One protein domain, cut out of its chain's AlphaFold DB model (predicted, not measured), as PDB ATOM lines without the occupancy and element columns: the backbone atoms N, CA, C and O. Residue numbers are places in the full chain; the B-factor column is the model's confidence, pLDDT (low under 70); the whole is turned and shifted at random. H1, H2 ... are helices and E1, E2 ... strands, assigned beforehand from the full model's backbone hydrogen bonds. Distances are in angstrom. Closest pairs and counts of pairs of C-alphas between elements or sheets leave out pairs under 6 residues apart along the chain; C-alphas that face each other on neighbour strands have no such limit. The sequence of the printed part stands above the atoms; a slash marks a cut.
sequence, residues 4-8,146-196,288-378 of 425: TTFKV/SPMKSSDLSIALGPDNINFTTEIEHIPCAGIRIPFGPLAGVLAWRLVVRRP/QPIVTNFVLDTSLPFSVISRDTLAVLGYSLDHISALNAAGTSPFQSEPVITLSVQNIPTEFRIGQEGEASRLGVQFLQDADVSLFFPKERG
ATOM      1  N   THR A   4     -17.598  15.201 -44.280       41.41
ATOM      2  CA  THR A   4     -16.262  15.108 -43.677       41.41
ATOM      3  C   THR A   4     -16.088  16.260 -42.697       41.41
ATOM      4  O   THR A   4     -15.945  17.414 -43.100       41.41
ATOM      5  N   THR A   5     -16.117  15.941 -41.408       40.94
ATOM      6  CA  THR A   5     -15.910  16.889 -40.311       40.94
ATOM      7  C   THR A   5     -14.421  16.978 -39.970       40.94
ATOM      8  O   THR A   5     -13.753  15.955 -39.818       40.94
ATOM      9  N   PHE A   6     -13.897  18.195 -39.830       46.41
ATOM     10  CA  PHE A   6     -12.522  18.448 -39.376       46.41
ATOM     11  C   PHE A   6     -12.513  18.828 -37.902       46.41
ATOM     12  O   PHE A   6     -13.527  19.285 -37.392       46.41
ATOM     13  N   LYS A   7     -11.384  18.647 -37.212       44.09
ATOM     14  CA  LYS A   7     -11.251  19.037 -35.807       44.09
ATOM     15  C   LYS A   7     -10.278  20.204 -35.673       44.09
ATOM     16  O   LYS A   7      -9.090  20.058 -35.938       44.09
ATOM     17  N   VAL A   8     -10.789  21.336 -35.218       50.12
ATOM     18  CA  VAL A   8     -10.032  22.464 -34.693       50.12
ATOM     19  C   VAL A   8      -9.682  22.136 -33.249       50.12
ATOM     20  O   VAL A   8     -10.550  21.803 -32.435       50.12
ATOM     21  N   SER A 146     -12.621  36.101 -61.195       79.06
ATOM     22  CA  SER A 146     -13.999  36.190 -60.748       79.06
ATOM     23  C   SER A 146     -14.010  35.929 -59.240       79.06
ATOM     24  O   SER A 146     -13.726  34.795 -58.831       79.06
ATOM     25  N   PRO A 147     -14.290  36.941 -58.398       84.62
ATOM     26  CA  PRO A 147     -14.349  36.747 -56.958       84.62
ATOM     27  C   PRO A 147     -15.377  35.661 -56.623       84.62
ATOM     28  O   PRO A 147     -16.404  35.523 -57.298       84.62
ATOM     29  N   MET A 148     -15.109  34.874 -55.576       90.88
ATOM     30  CA  MET A 148     -16.070  33.872 -55.106       90.88
ATOM     31  C   MET A 148     -17.385  34.564 -54.756       90.88
ATOM     32  O   MET A 148     -17.384  35.535 -54.004       90.88
ATOM     33  N   LYS A 149     -18.506  34.070 -55.285       94.88
ATOM     34  CA  LYS A 149     -19.806  34.716 -55.098       94.88
ATOM     35  C   LYS A 149     -20.457  34.288 -53.788       94.88
ATOM     36  O   LYS A 149     -20.508  33.098 -53.471       94.88
ATOM     37  N   SER A 150     -21.035  35.243 -53.062       94.75
ATOM     38  CA  SER A 150     -21.790  34.974 -51.829       94.75
ATOM     39  C   SER A 150     -22.987  34.032 -52.064       94.75
ATOM     40  O   SER A 150     -23.310  33.180 -51.229       94.75
ATOM     41  N   SER A 151     -23.592  34.094 -53.257       95.12
ATOM     42  CA  SER A 151     -24.669  33.189 -53.675       95.12
ATOM     43  C   SER A 151     -24.240  31.720 -53.678       95.12
ATOM     44  O   SER A 151     -24.979  30.864 -53.194       95.12
ATOM     45  N   ASP A 152     -23.036  31.423 -54.170       94.19
ATOM     46  CA  ASP A 152     -22.531  30.049 -54.270       94.19
ATOM     47  C   ASP A 152     -22.284  29.459 -52.879       94.19
ATOM     48  O   ASP A 152     -22.562  28.284 -52.624       94.19
ATOM     49  N   LEU A 153     -21.816  30.298 -51.951       94.06
ATOM     50  CA  LEU A 153     -21.604  29.910 -50.563       94.06
ATOM     51  C   LEU A 153     -22.932  29.678 -49.831       94.06
ATOM     52  O   LEU A 153     -23.054  28.716 -49.073       94.06
ATOM     53  N   SER A 154     -23.943  30.505 -50.109       94.69
ATOM     54  CA  SER A 154     -25.293  30.354 -49.554       94.69
ATOM     55  C   SER A 154     -25.985  29.072 -50.030       94.69
ATOM     56  O   SER A 154     -26.677  28.414 -49.258       94.69
ATOM     57  N   ILE A 155     -25.766  28.668 -51.285       94.06
ATOM     58  CA  ILE A 155     -26.262  27.385 -51.808       94.06
ATOM     59  C   ILE A 155     -25.599  26.209 -51.075       94.06
ATOM     60  O   ILE A 155     -26.255  25.210 -50.788       94.06
ATOM     61  N   ALA A 156     -24.308  26.323 -50.753       92.19
ATOM     62  CA  ALA A 156     -23.544  25.244 -50.130       92.19
ATOM     63  C   ALA A 156     -23.773  25.109 -48.612       92.19
ATOM     64  O   ALA A 156     -23.803  23.988 -48.101       92.19
ATOM     65  N   LEU A 157     -23.897  26.225 -47.884       92.12
ATOM     66  CA  LEU A 157     -23.967  26.262 -46.413       92.12
ATOM     67  C   LEU A 157     -25.336  26.685 -45.853       92.12
ATOM     68  O   LEU A 157     -25.526  26.730 -44.633       92.12
ATOM     69  N   GLY A 158     -26.287  26.996 -46.733       94.06
ATOM     70  CA  GLY A 158     -27.574  27.581 -46.380       94.06
ATOM     71  C   GLY A 158     -27.527  29.112 -46.295       94.06
ATOM     72  O   GLY A 158     -26.478  29.717 -46.523       94.06
ATOM     73  N   PRO A 159     -28.654  29.754 -45.931       94.69
ATOM     74  CA  PRO A 159     -28.813  31.205 -46.011       94.69
ATOM     75  C   PRO A 159     -27.713  31.965 -45.268       94.69
ATOM     76  O   PRO A 159     -27.412  31.629 -44.117       94.69
ATOM     77  N   ASP A 160     -27.141  32.969 -45.926       94.88
ATOM     78  CA  ASP A 160     -26.147  33.876 -45.356       94.88
ATOM     79  C   ASP A 160     -26.811  35.054 -44.617       94.88
ATOM     80  O   ASP A 160     -27.967  35.393 -44.874       94.88
ATOM     81  N   ASN A 161     -26.075  35.681 -43.697       95.38
ATOM     82  CA  ASN A 161     -26.477  36.874 -42.936       95.38
ATOM     83  C   ASN A 161     -27.817  36.749 -42.185       95.38
ATOM     84  O   ASN A 161     -28.593  37.703 -42.115       95.38
ATOM     85  N   ILE A 162     -28.094  35.582 -41.597       94.69
ATOM     86  CA  ILE A 162     -29.304  35.391 -40.788       94.69
ATOM     87  C   ILE A 162     -29.143  36.007 -39.396       94.69
ATOM     88  O   ILE A 162     -28.035  36.088 -38.865       94.69
ATOM     89  N   ASN A 163     -30.253  36.406 -38.777       93.44
ATOM     90  CA  ASN A 163     -30.231  36.881 -37.395       93.44
ATOM     91  C   ASN A 163     -29.750  35.770 -36.461       93.44
ATOM     92  O   ASN A 163     -30.242  34.642 -36.521       93.44
ATOM     93  N   PHE A 164     -28.823  36.117 -35.572       88.88
ATOM     94  CA  PHE A 164     -28.342  35.201 -34.551       88.88
ATOM     95  C   PHE A 164     -29.476  34.829 -33.593       88.88
ATOM     96  O   PHE A 164     -30.107  35.707 -33.000       88.88
ATOM     97  N   THR A 165     -29.726  33.531 -33.439       87.25
ATOM     98  CA  THR A 165     -30.791  33.022 -32.559       87.25
ATOM     99  C   THR A 165     -30.231  32.057 -31.527       87.25
ATOM    100  O   THR A 165     -30.217  32.362 -30.337       87.25
ATOM    101  N   THR A 166     -29.743  30.905 -31.983       75.94
ATOM    102  CA  THR A 166     -29.266  29.806 -31.133       75.94
ATOM    103  C   THR A 166     -27.889  29.296 -31.542       75.94
ATOM    104  O   THR A 166     -27.472  28.234 -31.079       75.94
ATOM    105  N   GLU A 167     -27.178  29.985 -32.440       77.94
ATOM    106  CA  GLU A 167     -25.860  29.519 -32.851       77.94
ATOM    107  C   GLU A 167     -24.832  29.595 -31.712       77.94
ATOM    108  O   GLU A 167     -24.951  30.334 -30.734       77.94
ATOM    109  N   ILE A 168     -23.788  28.785 -31.836       78.88
ATOM    110  CA  ILE A 168     -22.740  28.681 -30.826       78.88
ATOM    111  C   ILE A 168     -21.828  29.913 -30.945       78.88
ATOM    112  O   ILE A 168     -21.247  30.154 -32.002       78.88
ATOM    113  N   GLU A 169     -21.676  30.677 -29.854       80.88
ATOM    114  CA  GLU A 169     -20.798  31.867 -29.781       80.88
ATOM    115  C   GLU A 169     -19.293  31.543 -29.695       80.88
ATOM    116  O   GLU A 169     -18.438  32.432 -29.638       80.88
ATOM    117  N   HIS A 170     -18.962  30.260 -29.628       82.31
ATOM    118  CA  HIS A 170     -17.598  29.763 -29.682       82.31
ATOM    119  C   HIS A 170     -17.256  29.344 -31.108       82.31
ATOM    120  O   HIS A 170     -18.124  28.900 -31.858       82.31
ATOM    121  N   ILE A 171     -15.975  29.442 -31.471       78.81
ATOM    122  CA  ILE A 171     -15.505  28.906 -32.749       78.81
ATOM    123  C   ILE A 171     -15.858  27.416 -32.791       78.81
ATOM    124  O   ILE A 171     -15.432  26.671 -31.899       78.81
ATOM    125  N   PRO A 172     -16.647  26.972 -33.786       77.88
ATOM    126  CA  PRO A 172     -16.986  25.571 -33.903       77.88
ATOM    127  C   PRO A 172     -15.701  24.773 -34.075       77.88
ATOM    128  O   PRO A 172     -14.786  25.160 -34.803       77.88
ATOM    129  N   CYS A 173     -15.647  23.610 -33.436       64.56
ATOM    130  CA  CYS A 173     -14.503  22.724 -33.558       64.56
ATOM    131  C   CYS A 173     -14.371  22.110 -34.959       64.56
ATOM    132  O   CYS A 173     -13.486  21.292 -35.149       64.56
ATOM    133  N   ALA A 174     -15.218  22.459 -35.932       74.50
ATOM    134  CA  ALA A 174     -15.193  21.883 -37.265       74.50
ATOM    135  C   ALA A 174     -15.581  22.880 -38.352       74.50
ATOM    136  O   ALA A 174     -16.548  23.625 -38.211       74.50
ATOM    137  N   GLY A 175     -14.830  22.855 -39.454       84.31
ATOM    138  CA  GLY A 175     -15.255  23.423 -40.733       84.31
ATOM    139  C   GLY A 175     -15.961  22.394 -41.598       84.31
ATOM    140  O   GLY A 175     -15.748  21.189 -41.441       84.31
ATOM    141  N   ILE A 176     -16.795  22.886 -42.508       88.50
ATOM    142  CA  ILE A 176     -17.481  22.079 -43.512       88.50
ATOM    143  C   ILE A 176     -16.679  22.186 -44.799       88.50
ATOM    144  O   ILE A 176     -16.438  23.280 -45.304       88.50
ATOM    145  N   ARG A 177     -16.258  21.046 -45.345       88.44
ATOM    146  CA  ARG A 177     -15.680  21.006 -46.687       88.44
ATOM    147  C   ARG A 177     -16.800  20.873 -47.706       88.44
ATOM    148  O   ARG A 177     -17.570  19.917 -47.639       88.44
ATOM    149  N   ILE A 178     -16.873  21.818 -48.636       88.31
ATOM    150  CA  ILE A 178     -17.930  21.867 -49.644       88.31
ATOM    151  C   ILE A 178     -17.694  20.732 -50.657       88.31
ATOM    152  O   ILE A 178     -16.625  20.678 -51.269       88.31
ATOM    153  N   PRO A 179     -18.639  19.789 -50.833       84.62
ATOM    154  CA  PRO A 179     -18.384  18.586 -51.626       84.62
ATOM    155  C   PRO A 179     -18.621  18.756 -53.135       84.62
ATOM    156  O   PRO A 179     -18.090  17.974 -53.920       84.62
ATOM    157  N   PHE A 180     -19.401  19.749 -53.564       85.81
ATOM    158  CA  PHE A 180     -19.795  19.921 -54.966       85.81
ATOM    159  C   PHE A 180     -19.947  21.398 -55.355       85.81
ATOM    160  O   PHE A 180     -19.920  22.287 -54.510       85.81
ATOM    161  N   GLY A 181     -20.093  21.650 -56.658       88.81
ATOM    162  CA  GLY A 181     -20.300  22.990 -57.210       88.81
ATOM    163  C   GLY A 181     -19.009  23.774 -57.493       88.81
ATOM    164  O   GLY A 181     -17.921  23.183 -57.584       88.81
ATOM    165  N   PRO A 182     -19.126  25.100 -57.690       87.75
ATOM    166  CA  PRO A 182     -17.992  25.991 -57.944       87.75
ATOM    167  C   PRO A 182     -16.982  26.009 -56.792       87.75
ATOM    168  O   PRO A 182     -15.782  26.029 -57.038       87.75
ATOM    169  N   LEU A 183     -17.464  25.884 -55.551       88.62
ATOM    170  CA  LEU A 183     -16.659  25.929 -54.325       88.62
ATOM    171  C   LEU A 183     -16.208  24.541 -53.831       88.62
ATOM    172  O   LEU A 183     -15.781  24.389 -52.688       88.62
ATOM    173  N   ALA A 184     -16.325  23.500 -54.661       86.19
ATOM    174  CA  ALA A 184     -15.966  22.141 -54.265       86.19
ATOM    175  C   ALA A 184     -14.502  22.049 -53.793       86.19
ATOM    176  O   ALA A 184     -13.584  22.464 -54.496       86.19
ATOM    177  N   GLY A 185     -14.288  21.450 -52.621       83.56
ATOM    178  CA  GLY A 185     -12.978  21.279 -51.991       83.56
ATOM    179  C   GLY A 185     -12.608  22.372 -50.987       83.56
ATOM    180  O   GLY A 185     -11.742  22.132 -50.149       83.56
ATOM    181  N   VAL A 186     -13.297  23.515 -51.016       89.44
ATOM    182  CA  VAL A 186     -13.062  24.635 -50.101       89.44
ATOM    183  C   VAL A 186     -13.584  24.304 -48.701       89.44
ATOM    184  O   VAL A 186     -14.631  23.666 -48.548       89.44
ATOM    185  N   LEU A 187     -12.843  24.722 -47.669       91.94
ATOM    186  CA  LEU A 187     -13.298  24.670 -46.282       91.94
ATOM    187  C   LEU A 187     -14.050  25.956 -45.951       91.94
ATOM    188  O   LEU A 187     -13.575  27.048 -46.247       91.94
ATOM    189  N   ALA A 188     -15.201  25.830 -45.309       94.12
ATOM    190  CA  ALA A 188     -16.021  26.964 -44.945       94.12
ATOM    191  C   ALA A 188     -16.598  26.816 -43.529       94.12
ATOM    192  O   ALA A 188     -16.730  25.712 -42.987       94.12
ATOM    193  N   TRP A 189     -16.928  27.951 -42.925       94.69
ATOM    194  CA  TRP A 189     -17.531  28.064 -41.606       94.69
ATOM    195  C   TRP A 189     -18.783  28.921 -41.651       94.69
ATOM    196  O   TRP A 189     -18.952  29.769 -42.518       94.69
ATOM    197  N   ARG A 190     -19.631  28.728 -40.648       94.88
ATOM    198  CA  ARG A 190     -20.780  29.575 -40.367       94.88
ATOM    199  C   ARG A 190     -20.578  30.155 -38.975       94.88
ATOM    200  O   ARG A 190     -20.557  29.405 -38.000       94.88
ATOM    201  N   LEU A 191     -20.309  31.455 -38.895       95.56
ATOM    202  CA  LEU A 191     -19.819  32.107 -37.679       95.56
ATOM    203  C   LEU A 191     -20.667  33.316 -37.316       95.56
ATOM    204  O   LEU A 191     -21.181  34.018 -38.182       95.56
ATOM    205  N   VAL A 192     -20.755  33.580 -36.014       95.69
ATOM    206  CA  VAL A 192     -21.442  34.762 -35.500       95.69
ATOM    207  C   VAL A 192     -20.549  35.989 -35.650       95.69
ATOM    208  O   VAL A 192     -19.423  36.009 -35.144       95.69
ATOM    209  N   VAL A 193     -21.076  37.026 -36.290       96.50
ATOM    210  CA  VAL A 193     -20.418  38.309 -36.528       96.50
ATOM    211  C   VAL A 193     -21.151  39.408 -35.770       96.50
ATOM    212  O   VAL A 193     -22.379  39.504 -35.776       96.50
ATOM    213  N   ARG A 194     -20.379  40.257 -35.096       96.38
ATOM    214  CA  ARG A 194     -20.860  41.405 -34.329       96.38
ATOM    215  C   ARG A 194     -20.122  42.659 -34.754       96.38
ATOM    216  O   ARG A 194     -18.924  42.630 -35.037       96.38
ATOM    217  N   ARG A 195     -20.816  43.792 -34.688       95.50
ATOM    218  CA  ARG A 195     -20.132  45.084 -34.652       95.50
ATOM    219  C   ARG A 195     -19.371  45.208 -33.338       95.50
ATOM    220  O   ARG A 195     -19.892  44.774 -32.305       95.50
ATOM    221  N   PRO A 196     -18.164  45.797 -33.350       91.25
ATOM    222  CA  PRO A 196     -17.488  46.096 -32.105       91.25
ATOM    223  C   PRO A 196     -18.420  46.978 -31.267       91.25
ATOM    224  O   PRO A 196     -19.106  47.844 -31.832       91.25
ATOM    225  N   GLN A 288     -27.919  43.902 -34.104       92.69
ATOM    226  CA  GLN A 288     -28.005  42.522 -33.650       92.69
ATOM    227  C   GLN A 288     -26.843  41.714 -34.244       92.69
ATOM    228  O   GLN A 288     -26.424  41.990 -35.371       92.69
ATOM    229  N   PRO A 289     -26.286  40.750 -33.489       95.00
ATOM    230  CA  PRO A 289     -25.394  39.755 -34.062       95.00
ATOM    231  C   PRO A 289     -26.079  39.046 -35.231       95.00
ATOM    232  O   PRO A 289     -27.276  38.761 -35.179       95.00
ATOM    233  N   ILE A 290     -25.293  38.720 -36.247       96.00
ATOM    234  CA  ILE A 290     -25.742  37.909 -37.378       96.00
ATOM    235  C   ILE A 290     -24.837  36.709 -37.549       96.00
ATOM    236  O   ILE A 290     -23.720  36.682 -37.035       96.00
ATOM    237  N   VAL A 291     -25.316  35.721 -38.283       96.00
ATOM    238  CA  VAL A 291     -24.542  34.553 -38.666       96.00
ATOM    239  C   VAL A 291     -24.236  34.617 -40.145       96.00
ATOM    240  O   VAL A 291     -25.139  34.692 -40.976       96.00
ATOM    241  N   THR A 292     -22.942  34.577 -40.441       97.06
ATOM    242  CA  THR A 292     -22.388  34.754 -41.779       97.06
ATOM    243  C   THR A 292     -21.564  33.535 -42.165       97.06
ATOM    244  O   THR A 292     -20.856  32.944 -41.338       97.06
ATOM    245  N   ASN A 293     -21.659  33.158 -43.431       96.94
ATOM    246  CA  ASN A 293     -20.859  32.113 -44.035       96.94
ATOM    247  C   ASN A 293     -19.496  32.680 -44.455       96.94
ATOM    248  O   ASN A 293     -19.407  33.721 -45.100       96.94
ATOM    249  N   PHE A 294     -18.427  31.969 -44.118       97.19
ATOM    250  CA  PHE A 294     -17.058  32.324 -44.465       97.19
ATOM    251  C   PHE A 294     -16.376  31.174 -45.181       97.19
ATOM    252  O   PHE A 294     -16.430  30.036 -44.721       97.19
ATOM    253  N   VAL A 295     -15.654  31.483 -46.248       95.44
ATOM    254  CA  VAL A 295     -14.632  30.590 -46.794       95.44
ATOM    255  C   VAL A 295     -13.340  30.768 -46.000       95.44
ATOM    256  O   VAL A 295     -12.939  31.893 -45.713       95.44
ATOM    257  N   LEU A 296     -12.673  29.671 -45.647       94.19
ATOM    258  CA  LEU A 296     -11.308  29.734 -45.142       94.19
ATOM    259  C   LEU A 296     -10.332  29.801 -46.319       94.19
ATOM    260  O   LEU A 296     -10.251  28.860 -47.108       94.19
ATOM    261  N   ASP A 297      -9.572  30.888 -46.398       93.12
ATOM    262  CA  ASP A 297      -8.659  31.176 -47.498       93.12
ATOM    263  C   ASP A 297      -7.257  31.482 -46.958       93.12
ATOM    264  O   ASP A 297      -6.893  32.622 -46.674       93.12
ATOM    265  N   THR A 298      -6.440  30.441 -46.797       90.62
ATOM    266  CA  THR A 298      -5.068  30.585 -46.288       90.62
ATOM    267  C   THR A 298      -4.108  31.207 -47.301       90.62
ATOM    268  O   THR A 298      -2.948  31.424 -46.961       90.62
ATOM    269  N   SER A 299      -4.553  31.458 -48.538       87.62
ATOM    270  CA  SER A 299      -3.755  32.199 -49.520       87.62
ATOM    271  C   SER A 299      -3.763  33.704 -49.235       87.62
ATOM    272  O   SER A 299      -2.850  34.414 -49.654       87.62
ATOM    273  N   LEU A 300      -4.742  34.186 -48.458       89.88
ATOM    274  CA  LEU A 300      -4.860  35.590 -48.094       89.88
ATOM    275  C   LEU A 300      -4.203  35.894 -46.742       89.88
ATOM    276  O   LEU A 300      -4.527  35.258 -45.732       89.88
ATOM    277  N   PRO A 301      -3.346  36.928 -46.661       93.38
ATOM    278  CA  PRO A 301      -2.799  37.370 -45.384       93.38
ATOM    279  C   PRO A 301      -3.831  38.118 -44.522       93.38
ATOM    280  O   PRO A 301      -3.639  38.219 -43.318       93.38
ATOM    281  N   PHE A 302      -4.927  38.607 -45.110       95.56
ATOM    282  CA  PHE A 302      -5.998  39.368 -44.454       95.56
ATOM    283  C   PHE A 302      -7.361  38.697 -44.656       95.56
ATOM    284  O   PHE A 302      -7.520  37.838 -45.520       95.56
ATOM    285  N   SER A 303      -8.364  39.113 -43.883       97.19
ATOM    286  CA  SER A 303      -9.746  38.647 -44.062       97.19
ATOM    287  C   SER A 303     -10.564  39.616 -44.922       97.19
ATOM    288  O   SER A 303     -10.283  40.814 -44.963       97.19
ATOM    289  N   VAL A 304     -11.597  39.107 -45.597       97.12
ATOM    290  CA  VAL A 304     -12.512  39.882 -46.453       97.12
ATOM    291  C   VAL A 304     -13.944  39.721 -45.954       97.12
ATOM    292  O   VAL A 304     -14.373  38.613 -45.637       97.12
ATOM    293  N   ILE A 305     -14.690  40.819 -45.868       97.81
ATOM    294  CA  ILE A 305     -16.103  40.810 -45.479       97.81
ATOM    295  C   ILE A 305     -16.975  41.270 -46.644       97.81
ATOM    296  O   ILE A 305     -16.668  42.274 -47.292       97.81
ATOM    297  N   SER A 306     -18.071  40.556 -46.904       97.25
ATOM    298  CA  SER A 306     -19.007  40.952 -47.957       97.25
ATOM    299  C   SER A 306     -19.694  42.285 -47.627       97.25
ATOM    300  O   SER A 306     -19.954  42.615 -46.461       97.25
ATOM    301  N   ARG A 307     -20.027  43.057 -48.668       96.31
ATOM    302  CA  ARG A 307     -20.795  44.305 -48.518       96.31
ATOM    303  C   ARG A 307     -22.187  44.049 -47.945       96.31
ATOM    304  O   ARG A 307     -22.652  44.836 -47.121       96.31
ATOM    305  N   ASP A 308     -22.802  42.930 -48.318       96.19
ATOM    306  CA  ASP A 308     -24.129  42.530 -47.845       96.19
ATOM    307  C   ASP A 308     -24.114  42.282 -46.336       96.19
ATOM    308  O   ASP A 308     -24.962  42.802 -45.608       96.19
ATOM    309  N   THR A 309     -23.086  41.595 -45.828       96.94
ATOM    310  CA  THR A 309     -22.893  41.391 -44.387       96.94
ATOM    311  C   THR A 309     -22.783  42.724 -43.642       96.94
ATOM    312  O   THR A 309     -23.404  42.908 -42.593       96.94
ATOM    313  N   LEU A 310     -22.035  43.695 -44.181       96.88
ATOM    314  CA  LEU A 310     -21.926  45.030 -43.581       96.88
ATOM    315  C   LEU A 310     -23.265  45.782 -43.595       96.88
ATOM    316  O   LEU A 310     -23.625  46.410 -42.595       96.88
ATOM    317  N   ALA A 311     -24.021  45.699 -44.689       95.38
ATOM    318  CA  ALA A 311     -25.340  46.314 -44.784       95.38
ATOM    319  C   ALA A 311     -26.300  45.741 -43.727       95.38
ATOM    320  O   ALA A 311     -26.954  46.506 -43.014       95.38
ATOM    321  N   VAL A 312     -26.316  44.415 -43.540       95.12
ATOM    322  CA  VAL A 312     -27.146  43.745 -42.521       95.12
ATOM    323  C   VAL A 312     -26.710  44.118 -41.097       95.12
ATOM    324  O   VAL A 312     -27.552  44.345 -40.228       95.12
ATOM    325  N   LEU A 313     -25.409  44.301 -40.851       95.69
ATOM    326  CA  LEU A 313     -24.890  44.840 -39.583       95.69
ATOM    327  C   LEU A 313     -25.248  46.328 -39.353       95.69
ATOM    328  O   LEU A 313     -24.922  46.908 -38.308       95.69
ATOM    329  N   GLY A 314     -25.912  46.979 -40.307       95.00
ATOM    330  CA  GLY A 314     -26.359  48.364 -40.209       95.00
ATOM    331  C   GLY A 314     -25.262  49.387 -40.500       95.00
ATOM    332  O   GLY A 314     -25.273  50.477 -39.918       95.00
ATOM    333  N   TYR A 315     -24.281  49.043 -41.339       94.38
ATOM    334  CA  TYR A 315     -23.431  50.037 -41.993       94.38
ATOM    335  C   TYR A 315     -24.182  50.632 -43.189       94.38
ATOM    336  O   TYR A 315     -24.839  49.909 -43.935       94.38
ATOM    337  N   SER A 316     -24.118  51.954 -43.372       94.12
ATOM    338  CA  SER A 316     -24.742  52.585 -44.536       94.12
ATOM    339  C   SER A 316     -23.945  52.278 -45.802       94.12
ATOM    340  O   SER A 316     -22.714  52.313 -45.786       94.12
ATOM    341  N   LEU A 317     -24.649  52.031 -46.911       91.00
ATOM    342  CA  LEU A 317     -24.025  51.804 -48.218       91.00
ATOM    343  C   LEU A 317     -23.134  52.981 -48.629       91.00
ATOM    344  O   LEU A 317     -22.035  52.759 -49.117       91.00
ATOM    345  N   ASP A 318     -23.538  54.217 -48.326       93.00
ATOM    346  CA  ASP A 318     -22.724  55.409 -48.596       93.00
ATOM    347  C   ASP A 318     -21.387  55.385 -47.847       93.00
ATOM    348  O   ASP A 318     -20.356  55.762 -48.397       93.00
ATOM    349  N   HIS A 319     -21.380  54.904 -46.599       91.81
ATOM    350  CA  HIS A 319     -20.155  54.776 -45.812       91.81
ATOM    351  C   HIS A 319     -19.271  53.659 -46.378       91.81
ATOM    352  O   HIS A 319     -18.072  53.857 -46.547       91.81
ATOM    353  N   ILE A 320     -19.852  52.513 -46.740       90.75
ATOM    354  CA  ILE A 320     -19.120  51.410 -47.382       90.75
ATOM    355  C   ILE A 320     -18.486  51.883 -48.702       90.75
ATOM    356  O   ILE A 320     -17.306  51.635 -48.952       90.75
ATOM    357  N   SER A 321     -19.237  52.615 -49.524       90.19
ATOM    358  CA  SER A 321     -18.762  53.188 -50.787       90.19
ATOM    359  C   SER A 321     -17.670  54.234 -50.575       90.19
ATOM    360  O   SER A 321     -16.665  54.212 -51.282       90.19
ATOM    361  N   ALA A 322     -17.814  55.110 -49.576       89.75
ATOM    362  CA  ALA A 322     -16.799  56.105 -49.235       89.75
ATOM    363  C   ALA A 322     -15.486  55.462 -48.762       89.75
ATOM    364  O   ALA A 322     -14.412  55.919 -49.146       89.75
ATOM    365  N   LEU A 323     -15.564  54.381 -47.976       88.44
ATOM    366  CA  LEU A 323     -14.390  53.611 -47.561       88.44
ATOM    367  C   LEU A 323     -13.663  53.029 -48.777       88.44
ATOM    368  O   LEU A 323     -12.458  53.221 -48.910       88.44
ATOM    369  N   ASN A 324     -14.396  52.399 -49.697       85.62
ATOM    370  CA  ASN A 324     -13.814  51.839 -50.920       85.62
ATOM    371  C   ASN A 324     -13.202  52.914 -51.829       85.62
ATOM    372  O   ASN A 324     -12.122  52.707 -52.376       85.62
ATOM    373  N   ALA A 325     -13.847  54.078 -51.954       86.25
ATOM    374  CA  ALA A 325     -13.313  55.194 -52.729       86.25
ATOM    375  C   ALA A 325     -12.004  55.737 -52.134       86.25
ATOM    376  O   ALA A 325     -11.070  56.021 -52.883       86.25
ATOM    377  N   ALA A 326     -11.896  55.833 -50.803       82.25
ATOM    378  CA  ALA A 326     -10.679  56.303 -50.135       82.25
ATOM    379  C   ALA A 326      -9.459  55.405 -50.424       82.25
ATOM    380  O   ALA A 326      -8.344  55.903 -50.560       82.25
ATOM    381  N   GLY A 327      -9.679  54.100 -50.609       74.75
ATOM    382  CA  GLY A 327      -8.632  53.131 -50.946       74.75
ATOM    383  C   GLY A 327      -8.050  53.236 -52.360       74.75
ATOM    384  O   GLY A 327      -7.078  52.553 -52.653       74.75
ATOM    385  N   THR A 328      -8.600  54.071 -53.250       74.62
ATOM    386  CA  THR A 328      -8.094  54.180 -54.637       74.62
ATOM    387  C   THR A 328      -6.817  55.013 -54.768       74.62
ATOM    388  O   THR A 328      -6.220  55.060 -55.845       74.62
ATOM    389  N   SER A 329      -6.355  55.660 -53.693       79.81
ATOM    390  CA  SER A 329      -5.062  56.340 -53.719       79.81
ATOM    391  C   SER A 329      -3.931  55.304 -53.682       79.81
ATOM    392  O   SER A 329      -3.863  54.542 -52.720       79.81
ATOM    393  N   PRO A 330      -2.983  55.311 -54.640       77.56
ATOM    394  CA  PRO A 330      -1.879  54.343 -54.685       77.56
ATOM    395  C   PRO A 330      -0.947  54.405 -53.462       77.56
ATOM    396  O   PRO A 330      -0.093  53.540 -53.294       77.56
ATOM    397  N   PHE A 331      -1.099  55.421 -52.609       82.44
ATOM    398  CA  PHE A 331      -0.315  55.611 -51.391       82.44
ATOM    399  C   PHE A 331      -1.102  55.368 -50.099       82.44
ATOM    400  O   PHE A 331      -0.512  55.436 -49.022       82.44
ATOM    401  N   GLN A 332      -2.414  55.120 -50.167       79.12
ATOM    402  CA  GLN A 332      -3.215  54.862 -48.973       79.12
ATOM    403  C   GLN A 332      -3.429  53.365 -48.792       79.12
ATOM    404  O   GLN A 332      -3.718  52.635 -49.735       79.12
ATOM    405  N   SER A 333      -3.276  52.910 -47.551       84.12
ATOM    406  CA  SER A 333      -3.668  51.563 -47.155       84.12
ATOM    407  C   SER A 333      -5.144  51.344 -47.479       84.12
ATOM    408  O   SER A 333      -5.965  52.213 -47.175       84.12
ATOM    409  N   GLU A 334      -5.475  50.185 -48.047       88.50
ATOM    410  CA  GLU A 334      -6.863  49.798 -48.297       88.50
ATOM    411  C   GLU A 334      -7.726  49.961 -47.033       88.50
ATOM    412  O   GLU A 334      -7.241  49.731 -45.920       88.50
ATOM    413  N   PRO A 335      -8.996  50.374 -47.177       89.94
ATOM    414  CA  PRO A 335      -9.892  50.565 -46.047       89.94
ATOM    415  C   PRO A 335     -10.079  49.252 -45.282       89.94
ATOM    416  O   PRO A 335     -10.470  48.227 -45.844       89.94
ATOM    417  N   VAL A 336      -9.849  49.309 -43.973       94.31
ATOM    418  CA  VAL A 336     -10.035  48.179 -43.065       94.31
ATOM    419  C   VAL A 336     -11.152  48.492 -42.081       94.31
ATOM    420  O   VAL A 336     -11.245  49.598 -41.545       94.31
ATOM    421  N   ILE A 337     -11.996  47.498 -41.820       95.38
ATOM    422  CA  ILE A 337     -13.026  47.547 -40.793       95.38
ATOM    423  C   ILE A 337     -12.794  46.460 -39.751       95.38
ATOM    424  O   ILE A 337     -12.574  45.301 -40.079       95.38
ATOM    425  N   THR A 338     -12.873  46.821 -38.475       96.25
ATOM    426  CA  THR A 338     -12.794  45.841 -37.390       96.25
ATOM    427  C   THR A 338     -14.191  45.357 -37.026       96.25
ATOM    428  O   THR A 338     -15.054  46.151 -36.646       96.25
ATOM    429  N   LEU A 339     -14.405  44.047 -37.097       96.69
ATOM    430  CA  LEU A 339     -15.606  43.355 -36.626       96.69
ATOM    431  C   LEU A 339     -15.226  42.364 -35.526       96.69
ATOM    432  O   LEU A 339     -14.050  42.140 -35.263       96.69
ATOM    433  N   SER A 340     -16.213  41.777 -34.854       96.12
ATOM    434  CA  SER A 340     -15.967  40.670 -33.935       96.12
ATOM    435  C   SER A 340     -16.577  39.381 -34.467       96.12
ATOM    436  O   SER A 340     -17.799  39.265 -34.543       96.12
ATOM    437  N   VAL A 341     -15.731  38.407 -34.797       95.81
ATOM    438  CA  VAL A 341     -16.135  37.060 -35.217       95.81
ATOM    439  C   VAL A 341     -15.970  36.121 -34.036       95.81
ATOM    440  O   VAL A 341     -14.871  35.976 -33.515       95.81
ATOM    441  N   GLN A 342     -17.059  35.519 -33.556       94.00
ATOM    442  CA  GLN A 342     -17.041  34.667 -32.357       94.00
ATOM    443  C   GLN A 342     -16.286  35.295 -31.167       94.00
ATOM    444  O   GLN A 342     -15.493  34.647 -30.485       94.00
ATOM    445  N   ASN A 343     -16.519  36.591 -30.923       93.12
ATOM    446  CA  ASN A 343     -15.890  37.378 -29.852       93.12
ATOM    447  C   ASN A 343     -14.373  37.637 -30.011       93.12
ATOM    448  O   ASN A 343     -13.717  38.119 -29.072       93.12
ATOM    449  N   ILE A 344     -13.826  37.373 -31.199       94.00
ATOM    450  CA  ILE A 344     -12.458  37.710 -31.601       94.00
ATOM    451  C   ILE A 344     -12.518  38.960 -32.479       94.00
ATOM    452  O   ILE A 344     -13.236  38.953 -33.479       94.00
ATOM    453  N   PRO A 345     -11.872  40.069 -32.086       95.94
ATOM    454  CA  PRO A 345     -11.726  41.231 -32.951       95.94
ATOM    455  C   PRO A 345     -10.915  40.844 -34.185       95.94
ATOM    456  O   PRO A 345      -9.843  40.266 -34.052       95.94
ATOM    457  N   THR A 346     -11.429  41.150 -35.367       96.19
ATOM    458  CA  THR A 346     -10.806  40.785 -36.637       96.19
ATOM    459  C   THR A 346     -10.944  41.945 -37.600       96.19
ATOM    460  O   THR A 346     -12.009  42.554 -37.725       96.19
ATOM    461  N   GLU A 347      -9.840  42.264 -38.255       96.81
ATOM    462  CA  GLU A 347      -9.768  43.270 -39.297       96.81
ATOM    463  C   GLU A 347     -10.165  42.664 -40.643       96.81
ATOM    464  O   GLU A 347      -9.726  41.577 -41.018       96.81
ATOM    465  N   PHE A 348     -11.023  43.377 -41.363       97.62
ATOM    466  CA  PHE A 348     -11.540  42.969 -42.655       97.62
ATOM    467  C   PHE A 348     -11.299  44.047 -43.689       97.62
ATOM    468  O   PHE A 348     -11.583  45.223 -43.459       97.62
ATOM    469  N   ARG A 349     -10.867  43.618 -44.868       96.00
ATOM    470  CA  ARG A 349     -11.035  44.397 -46.087       96.00
ATOM    471  C   ARG A 349     -12.459  44.242 -46.597       96.00
ATOM    472  O   ARG A 349     -13.097  43.207 -46.388       96.00
ATOM    473  N   ILE A 350     -12.967  45.278 -47.245       96.00
ATOM    474  CA  ILE A 350     -14.317  45.263 -47.801       96.00
ATOM    475  C   ILE A 350     -14.267  44.572 -49.163       96.00
ATOM    476  O   ILE A 350     -13.534  45.006 -50.048       96.00
ATOM    477  N   GLY A 351     -15.051  43.509 -49.323       94.81
ATOM    478  CA  GLY A 351     -15.160  42.790 -50.586       94.81
ATOM    479  C   GLY A 351     -15.802  43.621 -51.700       94.81
ATOM    480  O   GLY A 351     -16.460  44.652 -51.477       94.81
ATOM    481  N   GLN A 352     -15.633  43.141 -52.925       93.56
ATOM    482  CA  GLN A 352     -16.364  43.611 -54.091       93.56
ATOM    483  C   GLN A 352     -17.864  43.303 -53.961       93.56
ATOM    484  O   GLN A 352     -18.324  42.593 -53.064       93.56
ATOM    485  N   GLU A 353     -18.660  43.885 -54.851       93.38
ATOM    486  CA  GLU A 353     -20.092  43.608 -54.890       93.38
ATOM    487  C   GLU A 353     -20.353  42.139 -55.254       93.38
ATOM    488  O   GLU A 353     -19.784  41.613 -56.208       93.38
ATOM    489  N   GLY A 354     -21.178  41.461 -54.452       94.31
ATOM    490  CA  GLY A 354     -21.463  40.031 -54.596       94.31
ATOM    491  C   GLY A 354     -20.350  39.083 -54.127       94.31
ATOM    492  O   GLY A 354     -20.552  37.867 -54.161       94.31
ATOM    493  N   GLU A 355     -19.204  39.594 -53.667       95.62
ATOM    494  CA  GLU A 355     -18.104  38.771 -53.160       95.62
ATOM    495  C   GLU A 355     -18.457  38.113 -51.814       95.62
ATOM    496  O   GLU A 355     -19.016  38.742 -50.915       95.62
ATOM    497  N   ALA A 356     -18.117  36.834 -51.667       96.38
ATOM    498  CA  ALA A 356     -18.286  36.070 -50.439       96.38
ATOM    499  C   ALA A 356     -17.293  36.505 -49.349       96.38
ATOM    500  O   ALA A 356     -16.146  36.857 -49.625       96.38
ATOM    501  N   SER A 357     -17.704  36.396 -48.086       97.75
ATOM    502  CA  SER A 357     -16.810  36.644 -46.954       97.75
ATOM    503  C   SER A 357     -15.735  35.550 -46.842       97.75
ATOM    504  O   SER A 357     -16.014  34.356 -46.998       97.75
ATOM    505  N   ARG A 358     -14.494  35.948 -46.542       97.00
ATOM    506  CA  ARG A 358     -13.317  35.071 -46.461       97.00
ATOM    507  C   ARG A 358     -12.515  35.337 -45.193       97.00
ATOM    508  O   ARG A 358     -12.339  36.484 -44.790       97.00
ATOM    509  N   LEU A 359     -12.002  34.282 -44.576       96.88
ATOM    510  CA  LEU A 359     -11.097  34.366 -43.433       96.88
ATOM    511  C   LEU A 359      -9.688  34.029 -43.890       96.88
ATOM    512  O   LEU A 359      -9.441  32.919 -44.360       96.88
ATOM    513  N   GLY A 360      -8.792  35.001 -43.747       95.19
ATOM    514  CA  GLY A 360      -7.383  34.840 -44.072       95.19
ATOM    515  C   GLY A 360      -6.561  34.281 -42.917       95.19
ATOM    516  O   GLY A 360      -7.070  33.954 -41.839       95.19
ATOM    517  N   VAL A 361      -5.247  34.244 -43.124       93.56
ATOM    518  CA  VAL A 361      -4.270  33.795 -42.120       93.56
ATOM    519  C   VAL A 361      -4.296  34.670 -40.862       93.56
ATOM    520  O   VAL A 361      -4.157  34.132 -39.764       93.56
ATOM    521  N   GLN A 362      -4.549  35.979 -40.993       95.12
ATOM    522  CA  GLN A 362      -4.693  36.893 -39.851       95.12
ATOM    523  C   GLN A 362      -5.720  36.386 -38.831       95.12
ATOM    524  O   GLN A 362      -5.414  36.301 -37.645       95.12
ATOM    525  N   PHE A 363      -6.909  35.969 -39.281       95.75
ATOM    526  CA  PHE A 363      -7.935  35.466 -38.367       95.75
ATOM    527  C   PHE A 363      -7.473  34.209 -37.627       95.75
ATOM    528  O   PHE A 363      -7.708  34.087 -36.429       95.75
ATOM    529  N   LEU A 364      -6.801  33.279 -38.314       93.19
ATOM    530  CA  LEU A 364      -6.293  32.059 -37.681       93.19
ATOM    531  C   LEU A 364      -5.288  32.373 -36.566       93.19
ATOM    532  O   LEU A 364      -5.315  31.722 -35.523       93.19
ATOM    533  N   GLN A 365      -4.434  33.379 -36.780       93.12
ATOM    534  CA  GLN A 365      -3.472  33.853 -35.786       93.12
ATOM    535  C   GLN A 365      -4.176  34.529 -34.603       93.12
ATOM    536  O   GLN A 365      -3.934  34.154 -33.457       93.12
ATOM    537  N   ASP A 366      -5.087  35.467 -34.875       92.81
ATOM    538  CA  ASP A 366      -5.829  36.214 -33.849       92.81
ATOM    539  C   ASP A 366      -6.715  35.300 -32.988       92.81
ATOM    540  O   ASP A 366      -6.920  35.540 -31.795       92.81
ATOM    541  N   ALA A 367      -7.243  34.242 -33.600       92.94
ATOM    542  CA  ALA A 367      -8.114  33.263 -32.970       92.94
ATOM    543  C   ALA A 367      -7.367  32.112 -32.271       92.94
ATOM    544  O   ALA A 367      -8.021  31.303 -31.611       92.94
ATOM    545  N   ASP A 368      -6.040  32.018 -32.425       92.94
ATOM    546  CA  ASP A 368      -5.221  30.869 -32.000       92.94
ATOM    547  C   ASP A 368      -5.767  29.526 -32.535       92.94
ATOM    548  O   ASP A 368      -5.865  28.515 -31.832       92.94
ATOM    549  N   VAL A 369      -6.184  29.526 -33.806       86.69
ATOM    550  CA  VAL A 369      -6.793  28.372 -34.475       86.69
ATOM    551  C   VAL A 369      -5.732  27.588 -35.233       86.69
ATOM    552  O   VAL A 369      -5.088  28.088 -36.152       86.69
ATOM    553  N   SER A 370      -5.612  26.303 -34.902       84.69
ATOM    554  CA  SER A 370      -4.797  25.345 -35.651       84.69
ATOM    555  C   SER A 370      -5.670  24.438 -36.516       84.69
ATOM    556  O   SER A 370      -6.640  23.840 -36.038       84.69
ATOM    557  N   LEU A 371      -5.303  24.299 -37.791       83.44
ATOM    558  CA  LEU A 371      -5.974  23.406 -38.734       83.44
ATOM    559  C   LEU A 371      -5.301  22.035 -38.714       83.44
ATOM    560  O   LEU A 371      -4.124  21.904 -39.049       83.44
ATOM    561  N   PHE A 372      -6.058  21.005 -38.348       80.06
ATOM    562  CA  PHE A 372      -5.587  19.629 -38.398       80.06
ATOM    563  C   PHE A 372      -6.288  18.862 -39.520       80.06
ATOM    564  O   PHE A 372      -7.509  18.690 -39.510       80.06
ATOM    565  N   PHE A 373      -5.492  18.359 -40.463       76.75
ATOM    566  CA  PHE A 373      -5.948  17.481 -41.535       76.75
ATOM    567  C   PHE A 373      -5.550  16.040 -41.191       76.75
ATOM    568  O   PHE A 373      -4.352  15.739 -41.133       76.75
ATOM    569  N   PRO A 374      -6.513  15.141 -40.920       73.88
ATOM    570  CA  PRO A 374      -6.207  13.757 -40.579       73.88
ATOM    571  C   PRO A 374      -5.457  13.062 -41.722       73.88
ATOM    572  O   PRO A 374      -5.987  12.912 -42.823       73.88
ATOM    573  N   LYS A 375      -4.232  12.594 -41.452       71.31
ATOM    574  CA  LYS A 375      -3.385  11.904 -42.445       71.31
ATOM    575  C   LYS A 375      -3.989  10.582 -42.934       71.31
ATOM    576  O   LYS A 375      -3.756  10.173 -44.063       71.31
ATOM    577  N   GLU A 376      -4.782   9.928 -42.091       68.06
ATOM    578  CA  GLU A 376      -5.181   8.522 -42.254       68.06
ATOM    579  C   GLU A 376      -6.251   8.270 -43.325       68.06
ATOM    580  O   GLU A 376      -6.548   7.119 -43.625       68.06
ATOM    581  N   ARG A 377      -6.838   9.313 -43.925       62.09
ATOM    582  CA  ARG A 377      -7.919   9.146 -44.917       62.09
ATOM    583  C   ARG A 377      -7.596   9.663 -46.315       62.09
ATOM    584  O   ARG A 377      -8.507   9.773 -47.124       62.09
ATOM    585  N   GLY A 378      -6.345  10.034 -46.598       57.50
ATOM    586  CA  GLY A 378      -5.985  10.641 -47.891       57.50
ATOM    587  C   GLY A 378      -6.629  12.015 -48.135       57.50
ATOM    588  O   GLY A 378      -6.446  12.618 -49.187       57.50
TER     589      GLY A 378
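AT A GLANCE: This is residues 4 to 8, 146 to 196 and 288 to 378 of the 425 residues of an uncharacterized protein of Panaeolus cyanescens (UniProt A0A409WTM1). What shape do these atoms make? A strongly twisted sheet of five strands is curled like part of a barrel, with H1 and H2 packed on one face and H4 on the opposite face. H3 lies towards one end of the longest axis, where residues 328 to 333 stick out, and E6 with the last printed residues lies towards the other. What are the parts? The 147 printed residues include, along the chain, H1 E1 E2 E3 H2 H3 E4 E5 H4 E6, a mixed class with under half of the residues in named elements; the mixed sheet runs E2 E1 E4 E5 E3. The whole is compact, with a radius of gyration of the C-alphas of 15.2 A and spans of 49 by 35 by 30 A.

IN THESE COORDINATES: Where do the elements begin? After residues 4 to 8, H1 is residues 150 to 157, from C-alpha 150 at (-21.790, 34.974, -51.829). E1, residues 187 to 194, is 21.9 A long, and E2, residues 290 to 296, is 18.3 A. What follows? E3 is residues 303 to 305, H2 307 to 312, H3 317 to 326 at 14.2 A, E4 336 to 341 at 14.9 A, and E5 344 to 350 at 18.0 A. H4 is residues 361 to 366, and E6, residues 370 to 372, ends at C-alpha 372 at (-5.587, 19.629, -38.398).

HOW THE PARTS SIT: How is the sheet paired? E1 is antiparallel to E2, with N 191 and O 292 at 2.9 A, and to E4, with N 194 and O 340 at 2.8 A. E4 and E5 form a hairpin, with N 339 and O 346 at 2.9 A, while E3 is parallel to E5, with N 305 and O 349 at 2.9 A. Where are the helices? H1 is on the sheet at a height of 8.7 A, only just over E2, with 3 of its C-alphas falling there; the C-alphas of Leu 153 and Asn 293 are closest, 6.9 A. H2, on the same face, and H4, on the opposite face, are over none of the strands; H4 comes closest to E5 at the C-alphas of Phe 363 and Thr 346, 6.3 A. H3 only grazes the sheet with residues 320 to 324, and only just touches H2, 3 pairs of C-alphas within 8 A, closest Leu 317 and Ala 311 at 6.6 A, in a helical hairpin. Are the helices' backbones complete? In H1, H2, H3 and H4 every O i to N i+4 pair is within hydrogen-bond range. What of E6? It pairs with no named strand, but residues 7 to 8 pair with its residues 371 to 372, antiparallel.

THE WHOLE: How far does it reach? The two farthest C-alphas, those of Asp 318 and Glu 376, are 50.5 A apart. Where are the cuts and the long link? Residues 9 to 145 and 197 to 287 are not printed, with C-alpha gaps of 29.7 A and 11.2 A; H1 to E1 is a long link of 29 residues. Where is confidence low? Residues 4 to 8, 173 and 376 to 378 have pLDDT under 70.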